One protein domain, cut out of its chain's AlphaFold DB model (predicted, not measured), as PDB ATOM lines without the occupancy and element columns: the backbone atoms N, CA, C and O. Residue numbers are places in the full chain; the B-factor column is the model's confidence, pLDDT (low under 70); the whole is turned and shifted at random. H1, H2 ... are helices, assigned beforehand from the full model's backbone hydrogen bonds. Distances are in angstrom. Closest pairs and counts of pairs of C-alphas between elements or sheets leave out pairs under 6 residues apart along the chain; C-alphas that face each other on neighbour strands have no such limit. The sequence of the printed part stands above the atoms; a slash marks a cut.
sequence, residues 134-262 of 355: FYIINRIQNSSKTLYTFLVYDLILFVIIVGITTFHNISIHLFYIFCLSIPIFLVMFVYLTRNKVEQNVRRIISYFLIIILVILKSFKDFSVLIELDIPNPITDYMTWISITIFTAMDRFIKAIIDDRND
ATOM      1  N   PHE A 134      44.797 -91.006  -6.478       65.94
ATOM      2  CA  PHE A 134      45.622 -92.010  -5.826       65.94
ATOM      3  C   PHE A 134      46.271 -92.924  -6.865       65.94
ATOM      4  O   PHE A 134      45.587 -93.559  -7.673       65.94
ATOM      5  N   TYR A 135      47.594 -93.064  -6.769       67.75
ATOM      6  CA  TYR A 135      48.391 -93.956  -7.611       67.75
ATOM      7  C   TYR A 135      47.787 -95.366  -7.710       67.75
ATOM      8  O   TYR A 135      47.645 -95.909  -8.805       67.75
ATOM      9  N   ILE A 136      47.362 -95.931  -6.576       64.38
ATOM     10  CA  ILE A 136      46.782 -97.278  -6.493       64.38
ATOM     11  C   ILE A 136      45.497 -97.382  -7.326       64.38
ATOM     12  O   ILE A 136      45.333 -98.342  -8.071       64.38
ATOM     13  N   ILE A 137      44.615 -96.380  -7.280       61.62
ATOM     14  CA  ILE A 137      43.353 -96.395  -8.034       61.62
ATOM     15  C   ILE A 137      43.586 -96.240  -9.535       61.62
ATOM     16  O   ILE A 137      42.978 -96.974 -10.312       61.62
ATOM     17  N   ASN A 138      44.532 -95.393  -9.950       67.69
ATOM     18  CA  ASN A 138      44.932 -95.307 -11.357       67.69
ATOM     19  C   ASN A 138      45.490 -96.652 -11.875       67.69
ATOM     20  O   ASN A 138      45.204 -97.079 -12.995       67.69
ATOM     21  N   ARG A 139      46.259 -97.379 -11.052       69.69
ATOM     22  CA  ARG A 139      46.772 -98.711 -11.415       69.69
ATOM     23  C   ARG A 139      45.673 -99.776 -11.435       69.69
ATOM     24  O   ARG A 139      45.631-100.551 -12.387       69.69
ATOM     25  N   ILE A 140      44.748 -99.776 -10.474       65.25
ATOM     26  CA  ILE A 140      43.588-100.688 -10.446       65.25
ATOM     27  C   ILE A 140      42.688-100.469 -11.668       65.25
ATOM     28  O   ILE A 140      42.272-101.431 -12.309       65.25
ATOM     29  N   GLN A 141      42.441 -99.218 -12.063       66.25
ATOM     30  CA  GLN A 141      41.620 -98.915 -13.236       66.25
ATOM     31  C   GLN A 141      42.228 -99.500 -14.524       66.25
ATOM     32  O   GLN A 141      41.525-100.133 -15.315       66.25
ATOM     33  N   ASN A 142      43.550 -99.385 -14.683       66.38
ATOM     34  CA  ASN A 142      44.299 -99.991 -15.790       66.38
ATOM     35  C   ASN A 142      44.484-101.519 -15.655       66.38
ATOM     36  O   ASN A 142      44.820-102.196 -16.631       66.38
ATOM     37  N   SER A 143      44.215-102.086 -14.475       65.75
ATOM     38  CA  SER A 143      44.279-103.533 -14.234       65.75
ATOM     39  C   SER A 143      43.104-104.284 -14.861       65.75
ATOM     40  O   SER A 143      43.238-105.463 -15.156       65.75
ATOM     41  N   SER A 144      41.973-103.625 -15.130       63.19
ATOM     42  CA  SER A 144      40.784-104.271 -15.717       63.19
ATOM     43  C   SER A 144      41.047-104.894 -17.099       63.19
ATOM     44  O   SER A 144      40.784-106.075 -17.312       63.19
ATOM     45  N   LYS A 145      41.640-104.128 -18.026       65.94
ATOM     46  CA  LYS A 145      42.050-104.619 -19.357       65.94
ATOM     47  C   LYS A 145      43.149-105.677 -19.258       65.94
ATOM     48  O   LYS A 145      43.122-106.678 -19.970       65.94
ATOM     49  N   THR A 146      44.066-105.469 -18.317       72.00
ATOM     50  CA  THR A 146      45.168-106.384 -18.026       72.00
ATOM     51  C   THR A 146      44.666-107.758 -17.566       72.00
ATOM     52  O   THR A 146      45.116-108.775 -18.084       72.00
ATOM     53  N   LEU A 147      43.703-107.792 -16.643       69.94
ATOM     54  CA  LEU A 147      43.095-109.014 -16.116       69.94
ATOM     55  C   LEU A 147      42.376-109.810 -17.204       69.94
ATOM     56  O   LEU A 147      42.496-111.027 -17.236       69.94
ATOM     57  N   TYR A 148      41.678-109.140 -18.128       67.56
ATOM     58  CA  TYR A 148      41.043-109.829 -19.253       67.56
ATOM     59  C   TYR A 148      42.073-110.544 -20.135       67.56
ATOM     60  O   TYR A 148      41.899-111.713 -20.462       67.56
ATOM     61  N   THR A 149      43.172-109.865 -20.486       73.56
ATOM     62  CA  THR A 149      44.253-110.500 -21.251       73.56
ATOM     63  C   THR A 149      44.861-111.671 -20.478       73.56
ATOM     64  O   THR A 149      45.061-112.730 -21.061       73.56
ATOM     65  N   PHE A 150      45.097-111.511 -19.173       74.19
ATOM     66  CA  PHE A 150      45.627-112.570 -18.312       74.19
ATOM     67  C   PHE A 150      44.722-113.812 -18.297       74.19
ATOM     68  O   PHE A 150      45.195-114.914 -18.544       74.19
ATOM     69  N   LEU A 151      43.408-113.627 -18.143       72.81
ATOM     70  CA  LEU A 151      42.426-114.718 -18.158       72.81
ATOM     71  C   LEU A 151      42.395-115.485 -19.486       72.81
ATOM     72  O   LEU A 151      42.214-116.699 -19.488       72.81
ATOM     73  N   VAL A 152      42.566-114.799 -20.621       73.25
ATOM     74  CA  VAL A 152      42.660-115.469 -21.930       73.25
ATOM     75  C   VAL A 152      43.915-116.339 -21.999       73.25
ATOM     76  O   VAL A 152      43.846-117.466 -22.488       73.25
ATOM     77  N   TYR A 153      45.044-115.852 -21.479       72.69
ATOM     78  CA  TYR A 153      46.275-116.640 -21.394       72.69
ATOM     79  C   TYR A 153      46.124-117.851 -20.468       72.69
ATOM     80  O   TYR A 153      46.485-118.958 -20.868       72.69
ATOM     81  N   ASP A 154      45.527-117.675 -19.289       70.62
ATOM     82  CA  ASP A 154      45.254-118.770 -18.352       70.62
ATOM     83  C   ASP A 154      44.322-119.824 -18.961       70.62
ATOM     84  O   ASP A 154      44.548-121.020 -18.795       70.62
ATOM     85  N   LEU A 155      43.305-119.406 -19.721       71.69
ATOM     86  CA  LEU A 155      42.403-120.325 -20.417       71.69
ATOM     87  C   LEU A 155      43.152-121.165 -21.461       71.69
ATOM     88  O   LEU A 155      42.949-122.376 -21.533       71.69
ATOM     89  N   ILE A 156      44.028-120.538 -22.254       73.06
ATOM     90  CA  ILE A 156      44.857-121.245 -23.240       73.06
ATOM     91  C   ILE A 156      45.757-122.261 -22.531       73.06
ATOM     92  O   ILE A 156      45.806-123.421 -22.936       73.06
ATOM     93  N   LEU A 157      46.421-121.852 -21.448       72.31
ATOM     94  CA  LEU A 157      47.272-122.729 -20.644       72.31
ATOM     95  C   LEU A 157      46.493-123.880 -19.999       72.31
ATOM     96  O   LEU A 157      46.997-124.999 -19.947       72.31
ATOM     97  N   PHE A 158      45.267-123.639 -19.546       70.19
ATOM     98  CA  PHE A 158      44.413-124.664 -18.957       70.19
ATOM     99  C   PHE A 158      44.004-125.730 -19.982       70.19
ATOM    100  O   PHE A 158      44.206-126.919 -19.735       70.19
ATOM    101  N   VAL A 159      43.492-125.323 -21.153       70.38
ATOM    102  CA  VAL A 159      43.142-126.246 -22.259       70.38
ATOM    103  C   VAL A 159      44.367-127.058 -22.681       70.38
ATOM    104  O   VAL A 159      44.311-128.280 -22.802       70.38
ATOM    105  N   ILE A 160      45.480-126.344 -22.802       69.94
ATOM    106  CA  ILE A 160      46.855-126.797 -22.698       69.94
ATOM    107  C   ILE A 160      47.092-128.099 -21.904       69.94
ATOM    108  O   ILE A 160      47.206-129.224 -22.401       69.94
ATOM    109  N   ILE A 161      47.137-127.879 -20.593       68.75
ATOM    110  CA  ILE A 161      47.425-128.857 -19.552       68.75
ATOM    111  C   ILE A 161      46.421-130.009 -19.590       68.75
ATOM    112  O   ILE A 161      46.836-131.167 -19.576       68.75
ATOM    113  N   VAL A 162      45.119-129.716 -19.695       67.50
ATOM    114  CA  VAL A 162      44.072-130.749 -19.733       67.50
ATOM    115  C   VAL A 162      44.283-131.683 -20.921       67.50
ATOM    116  O   VAL A 162      44.253-132.904 -20.752       67.50
ATOM    117  N   GLY A 163      44.582-131.141 -22.103       66.38
ATOM    118  CA  GLY A 163      44.899-131.948 -23.277       66.38
ATOM    119  C   GLY A 163      46.089-132.877 -23.024       66.38
ATOM    120  O   GLY A 163      45.982-134.082 -23.226       66.38
ATOM    121  N   ILE A 164      47.194-132.361 -22.488       67.56
ATOM    122  CA  ILE A 164      48.391-133.174 -22.220       67.56
ATOM    123  C   ILE A 164      48.119-134.279 -21.196       67.56
ATOM    124  O   ILE A 164      48.544-135.413 -21.389       67.56
ATOM    125  N   THR A 165      47.371-133.975 -20.133       66.94
ATOM    126  CA  THR A 165      46.990-134.991 -19.140       66.94
ATOM    127  C   THR A 165      46.048-136.050 -19.707       66.94
ATOM    128  O   THR A 165      46.001-137.154 -19.184       66.94
ATOM    129  N   THR A 166      45.317-135.749 -20.783       68.00
ATOM    130  CA  THR A 166      44.365-136.681 -21.402       68.00
ATOM    131  C   THR A 166      45.049-137.605 -22.417       68.00
ATOM    132  O   THR A 166      44.711-138.782 -22.501       68.00
ATOM    133  N   PHE A 167      46.049-137.118 -23.158       73.69
ATOM    134  CA  PHE A 167      46.730-137.872 -24.219       73.69
ATOM    135  C   PHE A 167      48.128-138.328 -23.765       73.69
ATOM    136  O   PHE A 167      49.095-137.574 -23.821       73.69
ATOM    137  N   HIS A 168      48.232-139.574 -23.300       64.25
ATOM    138  CA  HIS A 168      49.399-140.056 -22.551       64.25
ATOM    139  C   HIS A 168      50.636-140.385 -23.413       64.25
ATOM    140  O   HIS A 168      51.745-140.336 -22.889       64.25
ATOM    141  N   ASN A 169      50.504-140.675 -24.719       67.44
ATOM    142  CA  ASN A 169      51.658-140.972 -25.592       67.44
ATOM    143  C   ASN A 169      52.203-139.745 -26.341       67.44
ATOM    144  O   ASN A 169      52.752-139.866 -27.442       67.44
ATOM    145  N   ILE A 170      52.054-138.544 -25.783       66.94
ATOM    146  CA  ILE A 170      52.737-137.361 -26.317       66.94
ATOM    147  C   ILE A 170      54.249-137.509 -26.073       66.94
ATOM    148  O   ILE A 170      54.686-137.895 -24.993       66.94
ATOM    149  N   SER A 171      55.062-137.190 -27.086       74.81
ATOM    150  CA  SER A 171      56.528-137.212 -26.973       74.81
ATOM    151  C   SER A 171      57.013-136.360 -25.795       74.81
ATOM    152  O   SER A 171      56.585-135.215 -25.632       74.81
ATOM    153  N   ILE A 172      57.973-136.876 -25.022       70.69
ATOM    154  CA  ILE A 172      58.550-136.171 -23.866       70.69
ATOM    155  C   ILE A 172      59.156-134.808 -24.239       70.69
ATOM    156  O   ILE A 172      59.150-133.877 -23.437       70.69
ATOM    157  N   HIS A 173      59.604-134.649 -25.486       75.94
ATOM    158  CA  HIS A 173      60.090-133.371 -26.004       75.94
ATOM    159  C   HIS A 173      58.970-132.334 -26.149       75.94
ATOM    160  O   HIS A 173      59.174-131.165 -25.829       75.94
ATOM    161  N   LEU A 174      57.780-132.754 -26.588       70.25
ATOM    162  CA  LEU A 174      56.609-131.875 -26.666       70.25
ATOM    163  C   LEU A 174      56.127-131.489 -25.267       70.25
ATOM    164  O   LEU A 174      55.808-130.326 -25.038       70.25
ATOM    165  N   PHE A 175      56.150-132.435 -24.324       70.00
ATOM    166  CA  PHE A 175      55.856-132.161 -22.917       70.00
ATOM    167  C   PHE A 175      56.815-131.113 -22.331       70.00
ATOM    168  O   PHE A 175      56.381-130.132 -21.733       70.00
ATOM    169  N   TYR A 176      58.118-131.261 -22.581       75.56
ATOM    170  CA  TYR A 176      59.128-130.306 -22.132       75.56
ATOM    171  C   TYR A 176      58.938-128.902 -22.731       75.56
ATOM    172  O   TYR A 176      58.908-127.924 -21.986       75.56
ATOM    173  N   ILE A 177      58.748-128.793 -24.053       77.44
ATOM    174  CA  ILE A 177      58.457-127.510 -24.725       77.44
ATOM    175  C   ILE A 177      57.208-126.857 -24.127       77.44
ATOM    176  O   ILE A 177      57.149-125.637 -23.963       77.44
ATOM    177  N   PHE A 178      56.219-127.664 -23.751       74.88
ATOM    178  CA  PHE A 178      55.015-127.156 -23.132       74.88
ATOM    179  C   PHE A 178      55.265-126.575 -21.734       74.88
ATOM    180  O   PHE A 178      54.839-125.455 -21.453       74.88
ATOM    181  N   CYS A 179      56.014-127.272 -20.880       74.75
ATOM    182  CA  CYS A 179      56.413-126.756 -19.569       74.75
ATOM    183  C   CYS A 179      57.203-125.442 -19.683       74.75
ATOM    184  O   CYS A 179      56.973-124.526 -18.896       74.75
ATOM    185  N   LEU A 180      58.078-125.318 -20.690       80.94
ATOM    186  CA  LEU A 180      58.791-124.073 -21.001       80.94
ATOM    187  C   LEU A 180      57.845-122.940 -21.414       80.94
ATOM    188  O   LEU A 180      58.104-121.775 -21.112       80.94
ATOM    189  N   SER A 181      56.753-123.265 -22.107       79.00
ATOM    190  CA  SER A 181      55.813-122.265 -22.605       79.00
ATOM    191  C   SER A 181      55.146-121.473 -21.480       79.00
ATOM    192  O   SER A 181      54.895-120.290 -21.662       79.00
ATOM    193  N   ILE A 182      54.930-122.063 -20.300       80.19
ATOM    194  CA  ILE A 182      54.254-121.411 -19.165       80.19
ATOM    195  C   ILE A 182      54.978-120.121 -18.725       80.19
ATOM    196  O   ILE A 182      54.368-119.048 -18.790       80.19
ATOM    197  N   PRO A 183      56.269-120.151 -18.330       85.56
ATOM    198  CA  PRO A 183      56.993-118.924 -18.004       85.56
ATOM    199  C   PRO A 183      57.179-117.997 -19.212       85.56
ATOM    200  O   PRO A 183      57.126-116.779 -19.042       85.56
ATOM    201  N   ILE A 184      57.333-118.536 -20.432       84.12
ATOM    202  CA  ILE A 184      57.401-117.732 -21.667       84.12
ATOM    203  C   ILE A 184      56.111-116.921 -21.854       84.12
ATOM    204  O   ILE A 184      56.165-115.727 -22.147       84.12
ATOM    205  N   PHE A 185      54.947-117.544 -21.664       83.50
ATOM    206  CA  PHE A 185      53.642-116.903 -21.787       83.50
ATOM    207  C   PHE A 185      53.461-115.799 -20.753       83.50
ATOM    208  O   PHE A 185      52.952-114.734 -21.100       83.50
ATOM    209  N   LEU A 186      53.930-116.005 -19.519       83.69
ATOM    210  CA  LEU A 186      53.879-114.979 -18.479       83.69
ATOM    211  C   LEU A 186      54.732-113.752 -18.849       83.69
ATOM    212  O   LEU A 186      54.309-112.615 -18.647       83.69
ATOM    213  N   VAL A 187      55.900-113.960 -19.463       86.56
ATOM    214  CA  VAL A 187      56.718-112.863 -19.998       86.56
ATOM    215  C   VAL A 187      56.022-112.188 -21.185       86.56
ATOM    216  O   VAL A 187      55.887-110.965 -21.207       86.56
ATOM    217  N   MET A 188      55.515-112.956 -22.149       84.44
ATOM    218  CA  MET A 188      54.778-112.411 -23.295       84.44
ATOM    219  C   MET A 188      53.576-111.581 -22.850       84.44
ATOM    220  O   MET A 188      53.356-110.495 -23.379       84.44
ATOM    221  N   PHE A 189      52.848-112.029 -21.828       84.06
ATOM    222  CA  PHE A 189      51.750-111.283 -21.227       84.06
ATOM    223  C   PHE A 189      52.180-109.871 -20.810       84.06
ATOM    224  O   PHE A 189      51.465-108.918 -21.129       84.06
ATOM    225  N   VAL A 190      53.356-109.709 -20.191       85.62
ATOM    226  CA  VAL A 190      53.909-108.397 -19.810       85.62
ATOM    227  C   VAL A 190      54.143-107.507 -21.029       85.62
ATOM    228  O   VAL A 190      53.713-106.353 -21.024       85.62
ATOM    229  N   TYR A 191      54.792-108.027 -22.069       84.88
ATOM    230  CA  TYR A 191      55.307-107.224 -23.187       84.88
ATOM    231  C   TYR A 191      54.370-107.100 -24.397       84.88
ATOM    232  O   TYR A 191      54.616-106.261 -25.259       84.88
ATOM    233  N   LEU A 192      53.269-107.858 -24.468       81.00
ATOM    234  CA  LEU A 192      52.317-107.793 -25.589       81.00
ATOM    235  C   LEU A 192      51.505-106.480 -25.643       81.00
ATOM    236  O   LEU A 192      50.737-106.261 -26.577       81.00
ATOM    237  N   THR A 193      51.634-105.593 -24.651       76.06
ATOM    238  CA  THR A 193      50.998-104.268 -24.684       76.06
ATOM    239  C   THR A 193      51.997-103.182 -25.065       76.06
ATOM    240  O   THR A 193      53.117-103.128 -24.565       76.06
ATOM    241  N   ARG A 194      51.559-102.260 -25.929       70.75
ATOM    242  CA  ARG A 194      52.313-101.041 -26.264       70.75
ATOM    243  C   ARG A 194      52.167 -99.950 -25.197       70.75
ATOM    244  O   ARG A 194      52.914 -98.976 -25.212       70.75
ATOM    245  N   ASN A 195      51.201-100.077 -24.284       78.38
ATOM    246  CA  ASN A 195      50.960 -99.078 -23.252       78.38
ATOM    247  C   ASN A 195      51.889 -99.305 -22.050       78.38
ATOM    248  O   ASN A 195      51.721-100.262 -21.298       78.38
ATOM    249  N   LYS A 196      52.816 -98.369 -21.813       78.75
ATOM    250  CA  LYS A 196      53.801 -98.426 -20.716       78.75
ATOM    251  C   LYS A 196      53.163 -98.530 -19.322       78.75
ATOM    252  O   LYS A 196      53.701 -99.183 -18.431       78.75
ATOM    253  N   VAL A 197      52.004 -97.903 -19.108       76.94
ATOM    254  CA  VAL A 197      51.277 -97.965 -17.826       76.94
ATOM    255  C   VAL A 197      50.731 -99.370 -17.592       76.94
ATOM    256  O   VAL A 197      50.856 -99.894 -16.486       76.94
ATOM    257  N   GLU A 198      50.162 -99.968 -18.634       77.62
ATOM    258  CA  GLU A 198      49.598-101.314 -18.614       77.62
ATOM    259  C   GLU A 198      50.693-102.379 -18.496       77.62
ATOM    260  O   GLU A 198      50.592-103.274 -17.665       77.62
ATOM    261  N   GLN A 199      51.785-102.225 -19.247       83.12
ATOM    262  CA  GLN A 199      52.973-103.074 -19.169       83.12
ATOM    263  C   GLN A 199      53.518-103.139 -17.739       83.12
ATOM    264  O   GLN A 199      53.793-104.219 -17.224       83.12
ATOM    265  N   ASN A 200      53.615-101.993 -17.058       81.88
ATOM    266  CA  ASN A 200      54.069-101.946 -15.670       81.88
ATOM    267  C   ASN A 200      53.105-102.665 -14.716       81.88
ATOM    268  O   ASN A 200      53.559-103.364 -13.815       81.88
ATOM    269  N   VAL A 201      51.790-102.530 -14.912       81.44
ATOM    270  CA  VAL A 201      50.785-103.254 -14.111       81.44
ATOM    271  C   VAL A 201      50.888-104.765 -14.344       81.44
ATOM    272  O   VAL A 201      50.946-105.525 -13.380       81.44
ATOM    273  N   ARG A 202      50.998-105.203 -15.603       84.75
ATOM    274  CA  ARG A 202      51.203-106.612 -15.982       84.75
ATOM    275  C   ARG A 202      52.473-107.189 -15.364       84.75
ATOM    276  O   ARG A 202      52.456-108.302 -14.838       84.75
ATOM    277  N   ARG A 203      53.559-106.412 -15.381       85.38
ATOM    278  CA  ARG A 203      54.834-106.773 -14.758       85.38
ATOM    279  C   ARG A 203      54.676-106.949 -13.244       85.38
ATOM    280  O   ARG A 203      55.105-107.972 -12.727       85.38
ATOM    281  N   ILE A 204      54.009-106.020 -12.548       82.94
ATOM    282  CA  ILE A 204      53.726-106.129 -11.100       82.94
ATOM    283  C   ILE A 204      52.950-107.414 -10.784       82.94
ATOM    284  O   ILE A 204      53.339-108.143  -9.877       82.94
ATOM    285  N   ILE A 205      51.891-107.709 -11.543       82.06
ATOM    286  CA  ILE A 205      51.085-108.927 -11.362       82.06
ATOM    287  C   ILE A 205      51.948-110.180 -11.556       82.06
ATOM    288  O   ILE A 205      51.922-111.079 -10.723       82.06
ATOM    289  N   SER A 206      52.759-110.215 -12.616       84.94
ATOM    290  CA  SER A 206      53.612-111.367 -12.927       84.94
ATOM    291  C   SER A 206      54.652-111.616 -11.833       84.94
ATOM    292  O   SER A 206      54.795-112.739 -11.362       84.94
ATOM    293  N   TYR A 207      55.323-110.566 -11.348       85.50
ATOM    294  CA  TYR A 207      56.252-110.689 -10.223       85.50
ATOM    295  C   TYR A 207      55.554-111.108  -8.929       85.50
ATOM    296  O   TYR A 207      56.106-111.909  -8.181       85.50
ATOM    297  N   PHE A 208      54.343-110.612  -8.669       82.94
ATOM    298  CA  PHE A 208      53.562-111.031  -7.508       82.94
ATOM    299  C   PHE A 208      53.235-112.533  -7.550       82.94
ATOM    300  O   PHE A 208      53.398-113.218  -6.542       82.94
ATOM    301  N   LEU A 209      52.869-113.071  -8.718       82.00
ATOM    302  CA  LEU A 209      52.655-114.512  -8.909       82.00
ATOM    303  C   LEU A 209      53.935-115.322  -8.669       82.00
ATOM    304  O   LEU A 209      53.900-116.333  -7.972       82.00
ATOM    305  N   ILE A 210      55.074-114.854  -9.186       84.81
ATOM    306  CA  ILE A 210      56.376-115.494  -8.950       84.81
ATOM    307  C   ILE A 210      56.739-115.471  -7.460       84.81
ATOM    308  O   ILE A 210      57.208-116.478  -6.938       84.81
ATOM    309  N   ILE A 211      56.476-114.371  -6.746       82.81
ATOM    310  CA  ILE A 211      56.696-114.286  -5.294       82.81
ATOM    311  C   ILE A 211      55.837-115.314  -4.552       82.81
ATOM    312  O   ILE A 211      56.355-116.015  -3.685       82.81
ATOM    313  N   ILE A 212      54.553-115.448  -4.902       78.12
ATOM    314  CA  ILE A 212      53.680-116.473  -4.311       78.12
ATOM    315  C   ILE A 212      54.260-117.871  -4.550       78.12
ATOM    316  O   ILE A 212      54.354-118.653  -3.606       78.12
ATOM    317  N   LEU A 213      54.699-118.176  -5.776       80.44
ATOM    318  CA  LEU A 213      55.321-119.464  -6.099       80.44
ATOM    319  C   LEU A 213      56.583-119.724  -5.265       80.44
ATOM    320  O   LEU A 213      56.749-120.823  -4.741       80.44
ATOM    321  N   VAL A 214      57.442-118.715  -5.091       81.94
ATOM    322  CA  VAL A 214      58.649-118.813  -4.255       81.94
ATOM    323  C   VAL A 214      58.290-119.084  -2.795       81.94
ATOM    324  O   VAL A 214      58.908-119.948  -2.175       81.94
ATOM    325  N   ILE A 215      57.287-118.395  -2.244       77.88
ATOM    326  CA  ILE A 215      56.838-118.602  -0.858       77.88
ATOM    327  C   ILE A 215      56.285-120.019  -0.681       77.88
ATOM    328  O   ILE A 215      56.691-120.719   0.246       77.88
ATOM    329  N   LEU A 216      55.402-120.463  -1.582       76.56
ATOM    330  CA  LEU A 216      54.813-121.805  -1.536       76.56
ATOM    331  C   LEU A 216      55.882-122.896  -1.633       76.56
ATOM    332  O   LEU A 216      55.843-123.870  -0.884       76.56
ATOM    333  N   LYS A 217      56.865-122.718  -2.517       80.00
ATOM    334  CA  LYS A 217      57.985-123.648  -2.661       80.00
ATOM    335  C   LYS A 217      58.896-123.650  -1.444       80.00
ATOM    336  O   LYS A 217      59.221-124.724  -0.961       80.00
ATOM    337  N   SER A 218      59.225-122.479  -0.904       79.06
ATOM    338  CA  SER A 218      60.031-122.367   0.318       79.06
ATOM    339  C   SER A 218      59.353-123.073   1.494       79.06
ATOM    340  O   SER A 218      60.006-123.785   2.250       79.06
ATOM    341  N   PHE A 219      58.030-122.927   1.622       78.31
ATOM    342  CA  PHE A 219      57.252-123.650   2.625       78.31
ATOM    343  C   PHE A 219      57.264-125.163   2.381       78.31
ATOM    344  O   PHE A 219      57.444-125.929   3.322       78.31
ATOM    345  N   LYS A 220      57.112-125.607   1.127       77.94
ATOM    346  CA  LYS A 220      57.166-127.032   0.780       77.94
ATOM    347  C   LYS A 220      58.539-127.647   1.064       77.94
ATOM    348  O   LYS A 220      58.603-128.723   1.642       77.94
ATOM    349  N   ASP A 221      59.619-126.950   0.720       81.38
ATOM    350  CA  ASP A 221      60.991-127.379   1.011       81.38
ATOM    351  C   ASP A 221      61.249-127.478   2.507       81.38
ATOM    352  O   ASP A 221      61.842-128.449   2.969       81.38
ATOM    353  N   PHE A 222      60.749-126.508   3.272       79.62
ATOM    354  CA  PHE A 222      60.791-126.573   4.723       79.62
ATOM    355  C   PHE A 222      60.018-127.786   5.253       79.62
ATOM    356  O   PHE A 222      60.574-128.529   6.053       79.62
ATOM    357  N   SER A 223      58.792-128.033   4.776       80.75
ATOM    358  CA  SER A 223      57.974-129.189   5.178       80.75
ATOM    359  C   SER A 223      58.646-130.530   4.874       80.75
ATOM    360  O   SER A 223      58.595-131.431   5.706       80.75
ATOM    361  N   VAL A 224      59.313-130.653   3.721       86.50
ATOM    362  CA  VAL A 224      60.116-131.836   3.372       86.50
ATOM    363  C   VAL A 224      61.335-131.962   4.288       86.50
ATOM    364  O   VAL A 224      61.632-133.055   4.759       86.50
ATOM    365  N   LEU A 225      62.020-130.852   4.587       89.69
ATOM    366  CA  LEU A 225      63.189-130.829   5.475       89.69
ATOM    367  C   LEU A 225      62.856-131.285   6.904       89.69
ATOM    368  O   LEU A 225      63.694-131.906   7.549       89.69
ATOM    369  N   ILE A 226      61.651-130.981   7.393       90.12
ATOM    370  CA  ILE A 226      61.159-131.420   8.710       90.12
ATOM    371  C   ILE A 226      60.351-132.727   8.654       90.12
ATOM    372  O   ILE A 226      59.657-133.049   9.616       90.12
ATOM    373  N   GLU A 227      60.418-133.458   7.536       85.94
ATOM    374  CA  GLU A 227      59.786-134.772   7.327       85.94
ATOM    375  C   GLU A 227      58.246-134.787   7.462       85.94
ATOM    376  O   GLU A 227      57.642-135.833   7.696       85.94
ATOM    377  N   LEU A 228      57.583-133.639   7.283       80.38
ATOM    378  CA  LEU A 228      56.115-133.542   7.280       80.38
ATOM    379  C   LEU A 228      55.486-133.815   5.906       80.38
ATOM    380  O   LEU A 228      54.276-134.022   5.828       80.38
ATOM    381  N   ASP A 229      56.275-133.790   4.831       76.06
ATOM    382  CA  ASP A 229      55.804-134.012   3.460       76.06
ATOM    383  C   ASP A 229      56.860-134.746   2.613       76.06
ATOM    384  O   ASP A 229      58.041-134.792   2.963       76.06
ATOM    385  N   ILE A 230      56.439-135.320   1.484       81.25
ATOM    386  CA  ILE A 230      57.299-136.076   0.564       81.25
ATOM    387  C   ILE A 230      57.727-135.163  -0.600       81.25
ATOM    388  O   ILE A 230      56.892-134.448  -1.169       81.25
ATOM    389  N   PRO A 231      59.009-135.186  -1.017       79.50
ATOM    390  CA  PRO A 231      59.464-134.411  -2.166       79.50
ATOM    391  C   PRO A 231      58.697-134.794  -3.437       79.50
ATOM    392  O   PRO A 231      58.540-135.971  -3.765       79.50
ATOM    393  N   ASN A 232      58.238-133.782  -4.181       77.94
ATOM    394  CA  ASN A 232      57.563-133.974  -5.463       77.94
ATOM    395  C   ASN A 232      58.444-133.414  -6.591       77.94
ATOM    396  O   ASN A 232      58.389-132.208  -6.862       77.94
ATOM    397  N   PRO A 233      59.205-134.272  -7.294       76.88
ATOM    398  CA  PRO A 233      60.192-133.829  -8.275       76.88
ATOM    399  C   PRO A 233      59.565-133.073  -9.452       76.88
ATOM    400  O   PRO A 233      60.203-132.195 -10.028       76.88
ATOM    401  N   ILE A 234      58.301-133.355  -9.788       70.69
ATOM    402  CA  ILE A 234      57.582-132.654 -10.857       70.69
ATOM    403  C   ILE A 234      57.261-131.223 -10.420       70.69
ATOM    404  O   ILE A 234      57.540-130.282 -11.159       70.69
ATOM    405  N   THR A 235      56.701-131.033  -9.221       71.88
ATOM    406  CA  THR A 235      56.415-129.684  -8.698       71.88
ATOM    407  C   THR A 235      57.694-128.866  -8.549       71.88
ATOM    408  O   THR A 235      57.708-127.676  -8.865       71.88
ATOM    409  N   ASP A 236      58.769-129.506  -8.098       78.94
ATOM    410  CA  ASP A 236      60.060-128.861  -7.872       78.94
ATOM    411  C   ASP A 236      60.672-128.391  -9.187       78.94
ATOM    412  O   ASP A 236      61.054-127.227  -9.318       78.94
ATOM    413  N   TYR A 237      60.657-129.262 -10.196       81.62
ATOM    414  CA  TYR A 237      61.085-128.935 -11.546       81.62
ATOM    415  C   TYR A 237      60.243-127.812 -12.168       81.62
ATOM    416  O   TYR A 237      60.794-126.836 -12.676       81.62
ATOM    417  N   MET A 238      58.911-127.901 -12.081       77.69
ATOM    418  CA  MET A 238      58.000-126.891 -12.634       77.69
ATOM    419  C   MET A 238      58.145-125.531 -11.951       77.69
ATOM    420  O   MET A 238      58.049-124.490 -12.604       77.69
ATOM    421  N   THR A 239      58.412-125.513 -10.647       82.50
ATOM    422  CA  THR A 239      58.658-124.263  -9.926       82.50
ATOM    423  C   THR A 239      60.002-123.665 -10.327       82.50
ATOM    424  O   THR A 239      60.079-122.480 -10.659       82.50
ATOM    425  N   TRP A 240      61.054-124.485 -10.352       85.69
ATOM    426  CA  TRP A 240      62.397-124.048 -10.718       85.69
ATOM    427  C   TRP A 240      62.452-123.491 -12.144       85.69
ATOM    428  O   TRP A 240      62.983-122.396 -12.360       85.69
ATOM    429  N   ILE A 241      61.857-124.200 -13.108       86.12
ATOM    430  CA  ILE A 241      61.830-123.774 -14.509       86.12
ATOM    431  C   ILE A 241      61.010-122.490 -14.673       86.12
ATOM    432  O   ILE A 241      61.433-121.586 -15.392       86.12
ATOM    433  N   SER A 242      59.898-122.353 -13.938       84.62
ATOM    434  CA  SER A 242      59.069-121.148 -13.973       84.62
ATOM    435  C   SER A 242      59.834-119.924 -13.478       84.62
ATOM    436  O   SER A 242      59.856-118.911 -14.166       84.62
ATOM    437  N   ILE A 243      60.516-120.022 -12.332       86.69
ATOM    438  CA  ILE A 243      61.290-118.907 -11.760       86.69
ATOM    439  C   ILE A 243      62.467-118.539 -12.668       86.69
ATOM    440  O   ILE A 243      62.666-117.364 -12.993       86.69
ATOM    441  N   THR A 244      63.248-119.540 -13.078       88.88
ATOM    442  CA  THR A 244      64.510-119.335 -13.798       88.88
ATOM    443  C   THR A 244      64.260-118.752 -15.183       88.88
ATOM    444  O   THR A 244      64.843-117.728 -15.542       88.88
ATOM    445  N   ILE A 245      63.348-119.357 -15.947       88.31
ATOM    446  CA  ILE A 245      63.075-118.937 -17.323       88.31
ATOM    447  C   ILE A 245      62.329-117.614 -17.356       88.31
ATOM    448  O   ILE A 245      62.704-116.749 -18.142       88.31
ATOM    449  N   PHE A 246      61.341-117.412 -16.477       89.31
ATOM    450  CA  PHE A 246      60.653-116.125 -16.387       89.31
ATOM    451  C   PHE A 246      61.647-114.992 -16.122       89.31
ATOM    452  O   PHE A 246      61.651-113.994 -16.837       89.31
ATOM    453  N   THR A 247      62.534-115.165 -15.136       88.19
ATOM    454  CA  THR A 247      63.509-114.131 -14.762       88.19
ATOM    455  C   THR A 247      64.505-113.860 -15.888       88.19
ATOM    456  O   THR A 247      64.787-112.700 -16.195       88.19
ATOM    457  N   ALA A 248      65.032-114.913 -16.520       88.50
ATOM    458  CA  ALA A 248      65.977-114.780 -17.625       88.50
ATOM    459  C   ALA A 248      65.340-114.074 -18.829       88.50
ATOM    460  O   ALA A 248      65.914-113.130 -19.371       88.50
ATOM    461  N   MET A 249      64.129-114.481 -19.212       88.38
ATOM    462  CA  MET A 249      63.430-113.909 -20.357       88.38
ATOM    463  C   MET A 249      62.914-112.495 -20.109       88.38
ATOM    464  O   MET A 249      63.025-111.663 -21.005       88.38
ATOM    465  N   ASP A 250      62.393-112.189 -18.916       88.94
ATOM    466  CA  ASP A 250      61.983-110.822 -18.581       88.94
ATOM    467  C   ASP A 250      63.174-109.866 -18.676       88.94
ATOM    468  O   ASP A 250      63.065-108.812 -19.301       88.94
ATOM    469  N   ARG A 251      64.336-110.256 -18.133       88.00
ATOM    470  CA  ARG A 251      65.565-109.457 -18.239       88.00
ATOM    471  C   ARG A 251      66.046-109.321 -19.677       88.00
ATOM    472  O   ARG A 251      66.426-108.223 -20.067       88.00
ATOM    473  N   PHE A 252      66.010-110.400 -20.453       88.31
ATOM    474  CA  PHE A 252      66.423-110.385 -21.853       88.31
ATOM    475  C   PHE A 252      65.559-109.437 -22.695       88.31
ATOM    476  O   PHE A 252      66.086-108.549 -23.361       88.31
ATOM    477  N   ILE A 253      64.232-109.560 -22.618       86.69
ATOM    478  CA  ILE A 253      63.324-108.682 -23.368       86.69
ATOM    479  C   ILE A 253      63.439-107.240 -22.876       86.69
ATOM    480  O   ILE A 253      63.424-106.312 -23.686       86.69
ATOM    481  N   LYS A 254      63.585-107.031 -21.563       86.69
ATOM    482  CA  LYS A 254      63.804-105.694 -21.014       86.69
ATOM    483  C   LYS A 254      65.081-105.062 -21.566       86.69
ATOM    484  O   LYS A 254      65.012-103.920 -21.993       86.69
ATOM    485  N   ALA A 255      66.188-105.802 -21.617       87.31
ATOM    486  CA  ALA A 255      67.442-105.314 -22.183       87.31
ATOM    487  C   ALA A 255      67.279-104.901 -23.654       87.31
ATOM    488  O   ALA A 255      67.713-103.818 -24.019       87.31
ATOM    489  N   ILE A 256      66.570-105.697 -24.468       86.19
ATOM    490  CA  ILE A 256      66.271-105.348 -25.871       86.19
ATOM    491  C   ILE A 256      65.438-104.064 -25.970       86.19
ATOM    492  O   ILE A 256      65.662-103.226 -26.840       86.19
ATOM    493  N   ILE A 257      64.424-103.916 -25.115       84.81
ATOM    494  CA  ILE A 257      63.545-102.742 -25.144       84.81
ATOM    495  C   ILE A 257      64.280-101.493 -24.669       84.81
ATOM    496  O   ILE A 257      64.062-100.424 -25.238       84.81
ATOM    497  N   ASP A 258      65.097-101.615 -23.627       86.12
ATOM    498  CA  ASP A 258      65.878-100.511 -23.083       86.12
ATOM    499  C   ASP A 258      66.920-100.052 -24.123       86.12
ATOM    500  O   ASP A 258      66.905 -98.878 -24.480       86.12
ATOM    501  N   ASP A 259      67.660-100.979 -24.741       86.50
ATOM    502  CA  ASP A 259      68.596-100.711 -25.849       86.50
ATOM    503  C   ASP A 259      67.918 -99.998 -27.033       86.50
ATOM    504  O   ASP A 259      68.351 -98.938 -27.482       86.50
ATOM    505  N   ARG A 260      66.755-100.497 -27.474       85.00
ATOM    506  CA  ARG A 260      65.956 -99.845 -28.524       85.00
ATOM    507  C   ARG A 260      65.531 -98.424 -28.148       85.00
ATOM    508  O   ARG A 260      65.440 -97.559 -29.021       85.00
ATOM    509  N   ASN A 261      65.151 -98.199 -26.891       84.88
ATOM    510  CA  ASN A 261      64.718 -96.881 -26.437       84.88
ATOM    511  C   ASN A 261      65.895 -95.909 -26.366       84.88
ATOM    512  O   ASN A 261      65.703 -94.740 -26.678       84.88
ATOM    513  N   ASP A 262      67.071 -96.381 -25.966       87.56
ATOM    514  CA  ASP A 262      68.270 -95.556 -25.881       87.56
ATOM    515  C   ASP A 262      68.782 -95.189 -27.281       87.56
ATOM    516  O   ASP A 262      68.957 -94.004 -27.547       87.56
TER     517      ASP A 262
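What this domain is: This is residues 134 to 262 of the 355 residues of an uncharacterized protein of Bacillus thuringiensis Bt18247 (UniProt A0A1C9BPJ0). Two helical hairpins, H1 with H2 and H3 with H4, are packed with their helices crossed: H2 packs on both H3 and H4, while H1, on the side of H2 away from H4, meets H3 near that helix's first residues. The turn at residues 165 to 173 sticks out. The printed part has 129 residues, with four named helices in the order H1, H2, H3, H4 and no named strand; the class is all helix. It is only just loose, close to compact, with a radius of gyration of the C-alphas of 17.0 A and spans of 46 by 37 by 29 A.

How they stand to each other: H1, residues 135 to 166, has a kink of 43 degrees near residue 145, and with residues 149 to 164 alone it touches H2, residues 172 to 191, at a shallow tilt of 12 degrees, opposite ways; the closest C-alphas, of Phe 150 and Phe 189, are 6.9 A apart. H2 has a kink of 36 degrees near residue 183. H3, residues 196 to 225, touches H1 at a steep tilt of 56 degrees, with Asn 142 and Glu 198 closest at 6.1 A between C-alphas. H3 touches H2 at 46 degrees, steep; the closest C-alphas, of Val 190 and Arg 202, are 5.0 A apart. H4, residues 233 to 262, touches H2 at a steep tilt of 43 degrees, the same way; the closest C-alphas, of Pro 183 and Phe 246, are 4.9 A apart. H3 and H4 touch at a shallow tilt of 27 degrees, opposite ways, with Ile 210 and Ile 243 closest at 6.6 A between C-alphas. H1 and H4 are apart. In H3 and H4 every O i to N i+4 pair is within hydrogen-bond range; in H1 25 of 28 are, in H2 14 of 16.

Where its parts are: H1 begins at C-alpha 135 (48.391, -93.956, -7.611) and is 45.1 A long from first to last C-alpha. H2 is 29.1 A, H3 42.7 A and H4 42.9 A, ending at C-alpha 262 (68.270, -95.556, -25.881).

The domain as a whole: The C-alphas farthest apart, of Phe 134 and Asn 169, are 53.1 A apart. The printed part has no cut and no long link. Its mean pLDDT is 78.1; residues 134 to 145, 147 to 148, 160 to 166 and 168 to 170 are under 70.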